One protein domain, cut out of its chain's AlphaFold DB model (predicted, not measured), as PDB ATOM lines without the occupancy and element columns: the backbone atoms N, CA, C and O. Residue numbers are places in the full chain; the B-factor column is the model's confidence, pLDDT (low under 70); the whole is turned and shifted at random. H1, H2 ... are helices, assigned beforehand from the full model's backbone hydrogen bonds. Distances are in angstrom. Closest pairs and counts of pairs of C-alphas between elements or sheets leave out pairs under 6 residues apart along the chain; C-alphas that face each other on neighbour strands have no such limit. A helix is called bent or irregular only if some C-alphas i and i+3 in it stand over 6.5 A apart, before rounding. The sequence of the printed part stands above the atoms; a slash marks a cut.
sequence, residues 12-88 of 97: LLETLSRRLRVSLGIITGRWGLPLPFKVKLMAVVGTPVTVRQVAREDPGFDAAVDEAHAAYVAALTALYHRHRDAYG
ATOM      1  N   LEU A  12       2.722 -27.079  27.444       63.59
ATOM      2  CA  LEU A  12       1.965 -26.858  26.212       63.59
ATOM      3  C   LEU A  12       2.853 -26.357  25.053       63.59
ATOM      4  O   LEU A  12       2.683 -26.789  23.913       63.59
ATOM      5  N   LEU A  13       3.818 -25.478  25.339       60.31
ATOM      6  CA  LEU A  13       4.728 -24.903  24.340       60.31
ATOM      7  C   LEU A  13       5.767 -25.909  23.861       60.31
ATOM      8  O   LEU A  13       6.181 -25.851  22.707       60.31
ATOM      9  N   GLU A  14       6.161 -26.846  24.721       63.75
ATOM     10  CA  GLU A  14       7.060 -27.937  24.350       63.75
ATOM     11  C   GLU A  14       6.393 -28.890  23.349       63.75
ATOM     12  O   GLU A  14       6.979 -29.284  22.343       63.75
ATOM     13  N   THR A  15       5.120 -29.208  23.576       65.56
ATOM     14  CA  THR A  15       4.350 -30.061  22.662       65.56
ATOM     15  C   THR A  15       4.127 -29.372  21.310       65.56
ATOM     16  O   THR A  15       4.257 -29.993  20.251       65.56
ATOM     17  N   LEU A  16       3.845 -28.067  21.327       65.44
ATOM     18  CA  LEU A  16       3.664 -27.255  20.121       65.44
ATOM     19  C   LEU A  16       4.972 -27.039  19.349       65.44
ATOM     20  O   LEU A  16       4.965 -27.137  18.123       65.44
ATOM     21  N   SER A  17       6.097 -26.810  20.032       62.25
ATOM     22  CA  SER A  17       7.412 -26.644  19.398       62.25
ATOM     23  C   SER A  17       7.894 -27.936  18.739       62.25
ATOM     24  O   SER A  17       8.343 -27.904  17.592       62.25
ATOM     25  N   ARG A  18       7.703 -29.093  19.395       67.69
ATOM     26  CA  ARG A  18       7.988 -30.421  18.821       67.69
ATOM     27  C   ARG A  18       7.122 -30.714  17.594       67.69
ATOM     28  O   ARG A  18       7.620 -31.279  16.622       67.69
ATOM     29  N   ARG A  19       5.851 -30.298  17.604       71.25
ATOM     30  CA  ARG A  19       4.916 -30.489  16.481       71.25
ATOM     31  C   ARG A  19       5.203 -29.564  15.296       71.25
ATOM     32  O   ARG A  19       5.058 -29.991  14.155       71.25
ATOM     33  N   LEU A  20       5.611 -28.322  15.553       71.31
ATOM     34  CA  LEU A  20       5.920 -27.332  14.515       71.31
ATOM     35  C   LEU A  20       7.387 -27.366  14.057       71.31
ATOM     36  O   LEU A  20       7.708 -26.731  13.059       71.31
ATOM     37  N   ARG A  21       8.269 -28.104  14.749       69.62
ATOM     38  CA  ARG A  21       9.735 -28.117  14.543       69.62
ATOM     39  C   ARG A  21      10.363 -26.717  14.573       69.62
ATOM     40  O   ARG A  21      11.344 -26.451  13.885       69.62
ATOM     41  N   VAL A  22       9.807 -25.824  15.387       65.44
ATOM     42  CA  VAL A  22      10.298 -24.453  15.570       65.44
ATOM     43  C   VAL A  22      10.517 -24.209  17.056       65.44
ATOM     44  O   VAL A  22       9.674 -24.566  17.879       65.44
ATOM     45  N   SER A  23      11.646 -23.587  17.404       61.72
ATOM     46  CA  SER A  23      11.916 -23.141  18.771       61.72
ATOM     47  C   SER A  23      11.015 -21.949  19.103       61.72
ATOM     48  O   SER A  23      11.300 -20.810  18.738       61.72
ATOM     49  N   LEU A  24       9.884 -22.225  19.752       60.00
ATOM     50  CA  LEU A  24       8.949 -21.208  20.228       60.00
ATOM     51  C   LEU A  24       9.391 -20.725  21.611       60.00
ATOM     52  O   LEU A  24       8.885 -21.167  22.640       60.00
ATOM     53  N   GLY A  25      10.369 -19.823  21.629       61.81
ATOM     54  CA  GLY A  25      10.717 -19.072  22.829       61.81
ATOM     55  C   GLY A  25       9.714 -17.943  23.054       61.81
ATOM     56  O   GLY A  25       9.561 -17.077  22.194       61.81
ATOM     57  N   ILE A  26       9.040 -17.917  24.207       60.22
ATOM     58  CA  ILE A  26       8.275 -16.732  24.610       60.22
ATOM     59  C   ILE A  26       9.269 -15.688  25.113       60.22
ATOM     60  O   ILE A  26       9.804 -15.800  26.213       60.22
ATOM     61  N   ILE A  27       9.503 -14.663  24.300       62.97
ATOM     62  CA  ILE A  27      10.240 -13.467  24.705       62.97
ATOM     63  C   ILE A  27       9.199 -12.431  25.114       62.97
ATOM     64  O   ILE A  27       8.549 -11.835  24.261       62.97
ATOM     65  N   THR A  28       9.002 -12.230  26.416       60.47
ATOM     66  CA  THR A  28       8.106 -11.185  26.920       60.47
ATOM     67  C   THR A  28       8.758  -9.809  26.766       60.47
ATOM     68  O   THR A  28       9.858  -9.549  27.248       60.47
ATOM     69  N   GLY A  29       8.074  -8.930  26.048       62.34
ATOM     70  CA  GLY A  29       8.459  -7.564  25.716       62.34
ATOM     71  C   GLY A  29       7.768  -6.492  26.551       62.34
ATOM     72  O   GLY A  29       7.128  -6.765  27.570       62.34
ATOM     73  N   ARG A  30       7.843  -5.233  26.096       56.72
ATOM     74  CA  ARG A  30       7.145  -4.098  26.733       56.72
ATOM     75  C   ARG A  30       5.627  -4.356  26.693       56.72
ATOM     76  O   ARG A  30       5.097  -4.657  25.629       56.72
ATOM     77  N   TRP A  31       4.943  -4.225  27.834       59.09
ATOM     78  CA  TRP A  31       3.499  -4.500  28.009       59.09
ATOM     79  C   TRP A  31       3.055  -5.969  27.836       59.09
ATOM     80  O   TRP A  31       1.875  -6.221  27.630       59.09
ATOM     81  N   GLY A  32       3.963  -6.951  27.919       62.78
ATOM     82  CA  GLY A  32       3.599  -8.374  27.791       62.78
ATOM     83  C   GLY A  32       3.412  -8.859  26.347       62.78
ATOM     84  O   GLY A  32       3.021 -10.001  26.127       62.78
ATOM     85  N   LEU A  33       3.729  -8.018  25.358       68.12
ATOM     86  CA  LEU A  33       3.773  -8.399  23.946       68.12
ATOM     87  C   LEU A  33       4.976  -9.315  23.669       68.12
ATOM     88  O   LEU A  33       6.023  -9.100  24.276       68.12
ATOM     89  N   PRO A  34       4.900 -10.271  22.726       68.25
ATOM     90  CA  PRO A  34       6.020 -11.134  22.340       68.25
ATOM     91  C   PRO A  34       7.082 -10.397  21.493       68.25
ATOM     92  O   PRO A  34       7.582 -10.928  20.503       68.25
ATOM     93  N   LEU A  35       7.382  -9.135  21.822       66.38
ATOM     94  CA  LEU A  35       8.270  -8.266  21.053       66.38
ATOM     95  C   LEU A  35       9.553  -7.967  21.846       66.38
ATOM     96  O   LEU A  35       9.474  -7.366  22.917       66.38
ATOM     97  N   PRO A  36      10.746  -8.320  21.343       67.31
ATOM     98  CA  PRO A  36      11.992  -8.120  22.077       67.31
ATOM     99  C   PRO A  36      12.251  -6.641  22.397       67.31
ATOM    100  O   PRO A  36      11.957  -5.741  21.607       67.31
ATOM    101  N   PHE A  37      12.834  -6.379  23.569       68.44
ATOM    102  CA  PHE A  37      13.227  -5.029  23.968       68.44
ATOM    103  C   PHE A  37      14.334  -4.483  23.059       68.44
ATOM    104  O   PHE A  37      15.302  -5.176  22.747       68.44
ATOM    105  N   LYS A  38      14.231  -3.201  22.692       75.88
ATOM    106  CA  LYS A  38      15.303  -2.488  21.991       75.88
ATOM    107  C   LYS A  38      16.478  -2.278  22.949       75.88
ATOM    108  O   LYS A  38      16.478  -1.340  23.742       75.88
ATOM    109  N   VAL A  39      17.476  -3.149  22.858       77.88
ATOM    110  CA  VAL A  39      18.757  -3.029  23.561       77.88
ATOM    111  C   VAL A  39      19.855  -2.685  22.562       77.88
ATOM    112  O   VAL A  39      19.864  -3.175  21.434       77.88
ATOM    113  N   LYS A  40      20.777  -1.803  22.951       79.19
ATOM    114  CA  LYS A  40      21.945  -1.483  22.128       79.19
ATOM    115  C   LYS A  40      22.916  -2.652  22.233       79.19
ATOM    116  O   LYS A  40      23.443  -2.856  23.310       79.19
ATOM    117  N   LEU A  41      23.158  -3.387  21.152       83.38
ATOM    118  CA  LEU A  41      24.188  -4.427  21.111       83.38
ATOM    119  C   LEU A  41      25.505  -3.818  20.630       83.38
ATOM    120  O   LEU A  41      25.524  -3.052  19.668       83.38
ATOM    121  N   MET A  42      26.601  -4.153  21.303       85.38
ATOM    122  CA  MET A  42      27.946  -3.778  20.882       85.38
ATOM    123  C   MET A  42      28.668  -5.034  20.405       85.38
ATOM    124  O   MET A  42      28.859  -5.968  21.179       85.38
ATOM    125  N   ALA A  43      29.055  -5.041  19.134       88.44
ATOM    126  CA  ALA A  43      29.869  -6.091  18.539       88.44
ATOM    127  C   ALA A  43      31.266  -5.535  18.258       88.44
ATOM    128  O   ALA A  43      31.404  -4.415  17.766       88.44
ATOM    129  N   VAL A  44      32.291  -6.320  18.576       89.88
ATOM    130  CA  VAL A  44      33.690  -5.998  18.284       89.88
ATOM    131  C   VAL A  44      34.289  -7.188  17.551       89.88
ATOM    132  O   VAL A  44      34.055  -8.331  17.938       89.88
ATOM    133  N   VAL A  45      35.049  -6.915  16.494       91.50
ATOM    134  CA  VAL A  45      35.745  -7.932  15.701       91.50
ATOM    135  C   VAL A  45      37.242  -7.765  15.931       91.50
ATOM    136  O   VAL A  45      37.771  -6.661  15.799       91.50
ATOM    137  N   GLY A  46      37.901  -8.846  16.344       90.62
ATOM    138  CA  GLY A  46      39.340  -8.877  16.594       90.62
ATOM    139  C   GLY A  46      40.158  -9.210  15.347       90.62
ATOM    140  O   GLY A  46      39.620  -9.457  14.268       90.62
ATOM    141  N   THR A  47      41.478  -9.241  15.515       91.19
ATOM    142  CA  THR A  47      42.412  -9.696  14.481       91.19
ATOM    143  C   THR A  47      42.173 -11.178  14.150       91.19
ATOM    144  O   THR A  47      41.960 -11.966  15.074       91.19
ATOM    145  N   PRO A  48      42.229 -11.582  12.867       90.88
ATOM    146  CA  PRO A  48      42.111 -12.986  12.481       90.88
ATOM    147  C   PRO A  48      43.198 -13.865  13.114       90.88
ATOM    148  O   PRO A  48      44.371 -13.490  13.139       90.88
ATOM    149  N   VAL A  49      42.816 -15.056  13.582       89.75
ATOM    150  CA  VAL A  49      43.754 -16.086  14.053       89.75
ATOM    151  C   VAL A  49      44.171 -16.940  12.859       89.75
ATOM    152  O   VAL A  49      43.321 -17.438  12.122       89.75
ATOM    153  N   THR A  50      45.477 -17.092  12.645       88.44
ATOM    154  CA  THR A  50      46.003 -17.934  11.562       88.44
ATOM    155  C   THR A  50      45.898 -19.399  11.970       88.44
ATOM    156  O   THR A  50      46.392 -19.772  13.029       88.44
ATOM    157  N   VAL A  51      45.281 -20.226  11.126       89.81
ATOM    158  CA  VAL A  51      45.106 -21.664  11.371       89.81
ATOM    159  C   VAL A  51      45.933 -22.447  10.361       89.81
ATOM    160  O   VAL A  51      45.830 -22.215   9.154       89.81
ATOM    161  N   ARG A  52      46.750 -23.385  10.847       86.56
ATOM    162  CA  ARG A  52      47.452 -24.343   9.987       86.56
ATOM    163  C   ARG A  52      46.446 -25.363   9.457       86.56
ATOM    164  O   ARG A  52      45.713 -25.968  10.229       86.56
ATOM    165  N   GLN A  53      46.414 -25.545   8.141       85.62
ATOM    166  CA  GLN A  53      45.609 -26.587   7.507       85.62
ATOM    167  C   GLN A  53      46.410 -27.891   7.558       85.62
ATOM    168  O   GLN A  53      47.363 -28.054   6.799       85.62
ATOM    169  N   VAL A  54      46.060 -28.773   8.490       87.56
ATOM    170  CA  VAL A  54      46.694 -30.086   8.669       87.56
ATOM    171  C   VAL A  54      45.671 -31.163   8.308       87.56
ATOM    172  O   VAL A  54      44.484 -31.010   8.605       87.56
ATOM    173  N   ALA A  55      46.109 -32.228   7.633       86.31
ATOM    174  CA  ALA A  55      45.250 -33.373   7.346       86.31
ATOM    175  C   ALA A  55      44.811 -34.040   8.659       86.31
ATOM    176  O   ALA A  55      45.572 -34.071   9.624       86.31
ATOM    177  N   ARG A  56      43.589 -34.579   8.700       83.06
ATOM    178  CA  ARG A  56      43.035 -35.193   9.920       83.06
ATOM    179  C   ARG A  56      43.807 -36.447  10.335       83.06
ATOM    180  O   ARG A  56      43.797 -36.831  11.496       83.06
ATOM    181  N   GLU A  57      44.443 -37.088   9.368       89.19
ATOM    182  CA  GLU A  57      45.205 -38.318   9.528       89.19
ATOM    183  C   GLU A  57      46.623 -38.064  10.069       89.19
ATOM    184  O   GLU A  57      47.332 -39.016  10.395       89.19
ATOM    185  N   ASP A  58      47.050 -36.800  10.156       86.25
ATOM    186  CA  ASP A  58      48.361 -36.430  10.678       86.25
ATOM    187  C   ASP A  58      48.382 -36.555  12.215       86.25
ATOM    188  O   ASP A  58      47.493 -36.022  12.887       86.25
ATOM    189  N   PRO A  59      49.398 -37.207  12.812       84.75
ATOM    190  CA  PRO A  59      49.532 -37.295  14.266       84.75
ATOM    191  C   PRO A  59      49.656 -35.928  14.968       84.75
ATOM    192  O   PRO A  59      49.440 -35.845  16.174       84.75
ATOM    193  N   GLY A  60      49.998 -34.857  14.245       87.06
ATOM    194  CA  GLY A  60      50.054 -33.484  14.748       87.06
ATOM    195  C   GLY A  60      48.736 -32.704  14.670       87.06
ATOM    196  O   GLY A  60      48.715 -31.537  15.069       87.06
ATOM    197  N   PHE A  61      47.648 -33.300  14.166       89.94
ATOM    198  CA  PHE A  61      46.364 -32.615  13.984       89.94
ATOM    199  C   PHE A  61      45.798 -32.070  15.303       89.94
ATOM    200  O   PHE A  61      45.489 -30.881  15.388       89.94
ATOM    201  N   ASP A  62      45.725 -32.904  16.343       90.06
ATOM    202  CA  ASP A  62      45.157 -32.509  17.638       90.06
ATOM    203  C   ASP A  62      45.961 -31.369  18.281       90.06
ATOM    204  O   ASP A  62      45.396 -30.369  18.718       90.06
ATOM    205  N   ALA A  63      47.296 -31.447  18.223       90.12
ATOM    206  CA  ALA A  63      48.170 -30.391  18.733       90.12
ATOM    207  C   ALA A  63      47.992 -29.061  17.978       90.12
ATOM    208  O   ALA A  63      48.019 -27.991  18.588       90.12
ATOM    209  N   ALA A  64      47.784 -29.107  16.659       89.69
ATOM    210  CA  ALA A  64      47.521 -27.916  15.856       89.69
ATOM    211  C   ALA A  64      46.147 -27.292  16.168       89.69
ATOM    212  O   ALA A  64      46.008 -26.065  16.157       89.69
ATOM    213  N   VAL A  65      45.138 -28.120  16.464       91.00
ATOM    214  CA  VAL A  65      43.815 -27.660  16.911       91.00
ATOM    215  C   VAL A  65      43.915 -26.991  18.279       91.00
ATOM    216  O   VAL A  65      43.397 -25.885  18.441       91.00
ATOM    217  N   ASP A  66      44.620 -27.604  19.230       92.56
ATOM    218  CA  ASP A  66      44.825 -27.048  20.569       92.56
ATOM    219  C   ASP A  66      45.587 -25.716  20.523       92.56
ATOM    220  O   ASP A  66      45.196 -24.754  21.189       92.56
ATOM    221  N   GLU A  67      46.624 -25.610  19.682       92.56
ATOM    222  CA  GLU A  67      47.373 -24.365  19.455       92.56
ATOM    223  C   GLU A  67      46.453 -23.251  18.924       92.56
ATOM    224  O   GLU A  67      46.427 -22.137  19.461       92.56
ATOM    225  N   ALA A  68      45.651 -23.550  17.896       93.06
ATOM    226  CA  ALA A  68      44.719 -22.592  17.313       93.06
ATOM    227  C   ALA A  68      43.612 -22.184  18.301       93.06
ATOM    228  O   ALA A  68      43.258 -21.003  18.387       93.06
ATOM    229  N   HIS A  69      43.085 -23.139  19.075       92.81
ATOM    230  CA  HIS A  69      42.076 -22.887  20.097       92.81
ATOM    231  C   HIS A  69      42.629 -22.002  21.220       92.81
ATOM    232  O   HIS A  69      41.998 -21.008  21.583       92.81
ATOM    233  N   ALA A  70      43.832 -22.293  21.718       93.62
ATOM    234  CA  ALA A  70      44.495 -21.487  22.739       93.62
ATOM    235  C   ALA A  70      44.737 -20.046  22.255       93.62
ATOM    236  O   ALA A  70      44.433 -19.089  22.976       93.62
ATOM    237  N   ALA A  71      45.208 -19.876  21.014       93.44
ATOM    238  CA  ALA A  71      45.392 -18.560  20.403       93.44
ATOM    239  C   ALA A  71      44.066 -17.787  20.293       93.44
ATOM    240  O   ALA A  71      44.006 -16.594  20.608       93.44
ATOM    241  N   TYR A  72      42.986 -18.469  19.904       93.94
ATOM    242  CA  TYR A  72      41.651 -17.885  19.830       93.94
ATOM    243  C   TYR A  72      41.114 -17.462  21.204       93.94
ATOM    244  O   TYR A  72      40.674 -16.321  21.364       93.94
ATOM    245  N   VAL A  73      41.190 -18.336  22.211       94.31
ATOM    246  CA  VAL A  73      40.731 -18.055  23.582       94.31
ATOM    247  C   VAL A  73      41.478 -16.864  24.180       94.31
ATOM    248  O   VAL A  73      40.851 -15.973  24.764       94.31
ATOM    249  N   ALA A  74      42.797 -16.797  23.990       94.06
ATOM    250  CA  ALA A  74      43.612 -15.678  24.451       94.06
ATOM    251  C   ALA A  74      43.198 -14.355  23.779       94.06
ATOM    252  O   ALA A  74      42.972 -13.352  24.465       94.06
ATOM    253  N   ALA A  75      43.033 -14.355  22.452       93.44
ATOM    254  CA  ALA A  75      42.624 -13.173  21.695       93.44
ATOM    255  C   ALA A  75      41.212 -12.694  22.077       93.44
ATOM    256  O   ALA A  75      41.000 -11.497  22.286       93.44
ATOM    257  N   LEU A  76      40.260 -13.620  22.227       93.69
ATOM    258  CA  LEU A  76      38.886 -13.320  22.631       93.69
ATOM    259  C   LEU A  76      38.830 -12.734  24.046       93.69
ATOM    260  O   LEU A  76      38.160 -11.725  24.275       93.69
ATOM    261  N   THR A  77      39.572 -13.330  24.979       93.62
ATOM    262  CA  THR A  77      39.664 -12.862  26.368       93.62
ATOM    263  C   THR A  77      40.232 -11.444  26.423       93.62
ATOM    264  O   THR A  77      39.641 -10.557  27.043       93.62
ATOM    265  N   ALA A  78      41.325 -11.183  25.701       93.31
ATOM    266  CA  ALA A  78      41.921  -9.851  25.621       93.31
ATOM    267  C   ALA A  78      40.966  -8.813  25.002       93.31
ATOM    268  O   ALA A  78      40.868  -7.686  25.496       93.31
ATOM    269  N   LEU A  79      40.237  -9.185  23.944       93.56
ATOM    270  CA  LEU A  79      39.263  -8.310  23.289       93.56
ATOM    271  C   LEU A  79      38.091  -7.973  24.219       93.56
ATOM    272  O   LEU A  79      37.688  -6.812  24.315       93.56
ATOM    273  N   TYR A  80      37.585  -8.968  24.949       91.62
ATOM    274  CA  TYR A  80      36.518  -8.785  25.926       91.62
ATOM    275  C   TYR A  80      36.936  -7.809  27.025       91.62
ATOM    276  O   TYR A  80      36.259  -6.807  27.249       91.62
ATOM    277  N   HIS A  81      38.079  -8.044  27.673       92.25
ATOM    278  CA  HIS A  81      38.539  -7.187  28.768       92.25
ATOM    279  C   HIS A  81      38.846  -5.754  28.326       92.25
ATOM    280  O   HIS A  81      38.649  -4.828  29.109       92.25
ATOM    281  N   ARG A  82      39.245  -5.553  27.066       92.44
ATOM    282  CA  ARG A  82      39.467  -4.222  26.491       92.44
ATOM    283  C   ARG A  82      38.177  -3.413  26.328       92.44
ATOM    284  O   ARG A  82      38.200  -2.202  26.525       92.44
ATOM    285  N   HIS A  83      37.070  -4.058  25.954       90.81
ATOM    286  CA  HIS A  83      35.833  -3.361  25.574       90.81
ATOM    287  C   HIS A  83      34.668  -3.524  26.562       90.81
ATOM    288  O   HIS A  83      33.713  -2.752  26.485       90.81
ATOM    289  N   ARG A  84      34.723  -4.468  27.512       87.75
ATOM    290  CA  ARG A  84      33.624  -4.729  28.464       87.75
ATOM    291  C   ARG A  84      33.238  -3.497  29.286       87.75
ATOM    292  O   ARG A  84      32.055  -3.281  29.548       87.75
ATOM    293  N   ASP A  85      34.214  -2.668  29.653       88.38
ATOM    294  CA  ASP A  85      33.995  -1.482  30.484       88.38
ATOM    295  C   ASP A  85      33.138  -0.445  29.734       88.38
ATOM    296  O   ASP A  85      32.229   0.136  30.321       88.38
ATOM    297  N   ALA A  86      33.331  -0.299  28.415       86.81
ATOM    298  CA  ALA A  86      32.555   0.617  27.570       86.81
ATOM    299  C   ALA A  86      31.059   0.253  27.485       86.81
ATOM    300  O   ALA A  86      30.226   1.100  27.167       86.81
ATOM    301  N   TYR A  87      30.715  -1.000  27.783       83.31
ATOM    302  CA  TYR A  87      29.340  -1.499  27.815       83.31
ATOM    303  C   TYR A  87      28.776  -1.616  29.243       83.31
ATOM    304  O   TYR A  87      27.641  -2.050  29.430       83.31
ATOM    305  N   GLY A  88      29.551  -1.237  30.267       86.62
ATOM    306  CA  GLY A  88      29.154  -1.354  31.673       86.62
ATOM    307  C   GLY A  88      29.238  -2.780  32.230       86.62
ATOM    308  O   GLY A  88      28.539  -3.111  33.182       86.62
TER     309      GLY A  88
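AT A GLANCE: This is residues 12 to 88 of the 97 residues of an uncharacterized protein of Monoraphidium neglectum (UniProt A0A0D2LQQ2). A short helix, H1, and a long helix, H2, stand far from each other, joined by a long winding link that makes a small loop at residues 27 to 35, then runs beside H2 with residues 46 to 54. Residues 55 to 60 stick out as the turn that leads back into H2. The printed part has 77 residues, with H1 then H2 along it and no named strand; the class is all helix, though under half of the residues, 36, are in named elements. The whole is extended and flat, with a radius of gyration of the C-alphas of 20.8 A and spans of 54 by 40 by 14 A.

HOW THE PARTS SIT: H1, residues 12 to 20, and H2, residues 61 to 87, are apart. In H1 every O i to N i+4 pair is within hydrogen-bond range; in H2 20 of 23 are.

IN THESE COORDINATES: H1 begins at C-alpha 12 (1.965, -26.858, 26.212). H2 is 38.1 A long and ends at C-alpha 87 (29.340, -1.499, 27.815). It has a kink of 32 degrees near residue 81 and is irregular, C-alphas 82 and 85 being 7.3 A apart.

THE WHOLE: The C-alphas farthest apart, of Trp 31 and Pro 59, are 58.2 A apart. The printed part has no cut; the 40-residue link is long. Residues 12 to 18 and 21 to 37 are under pLDDT 70.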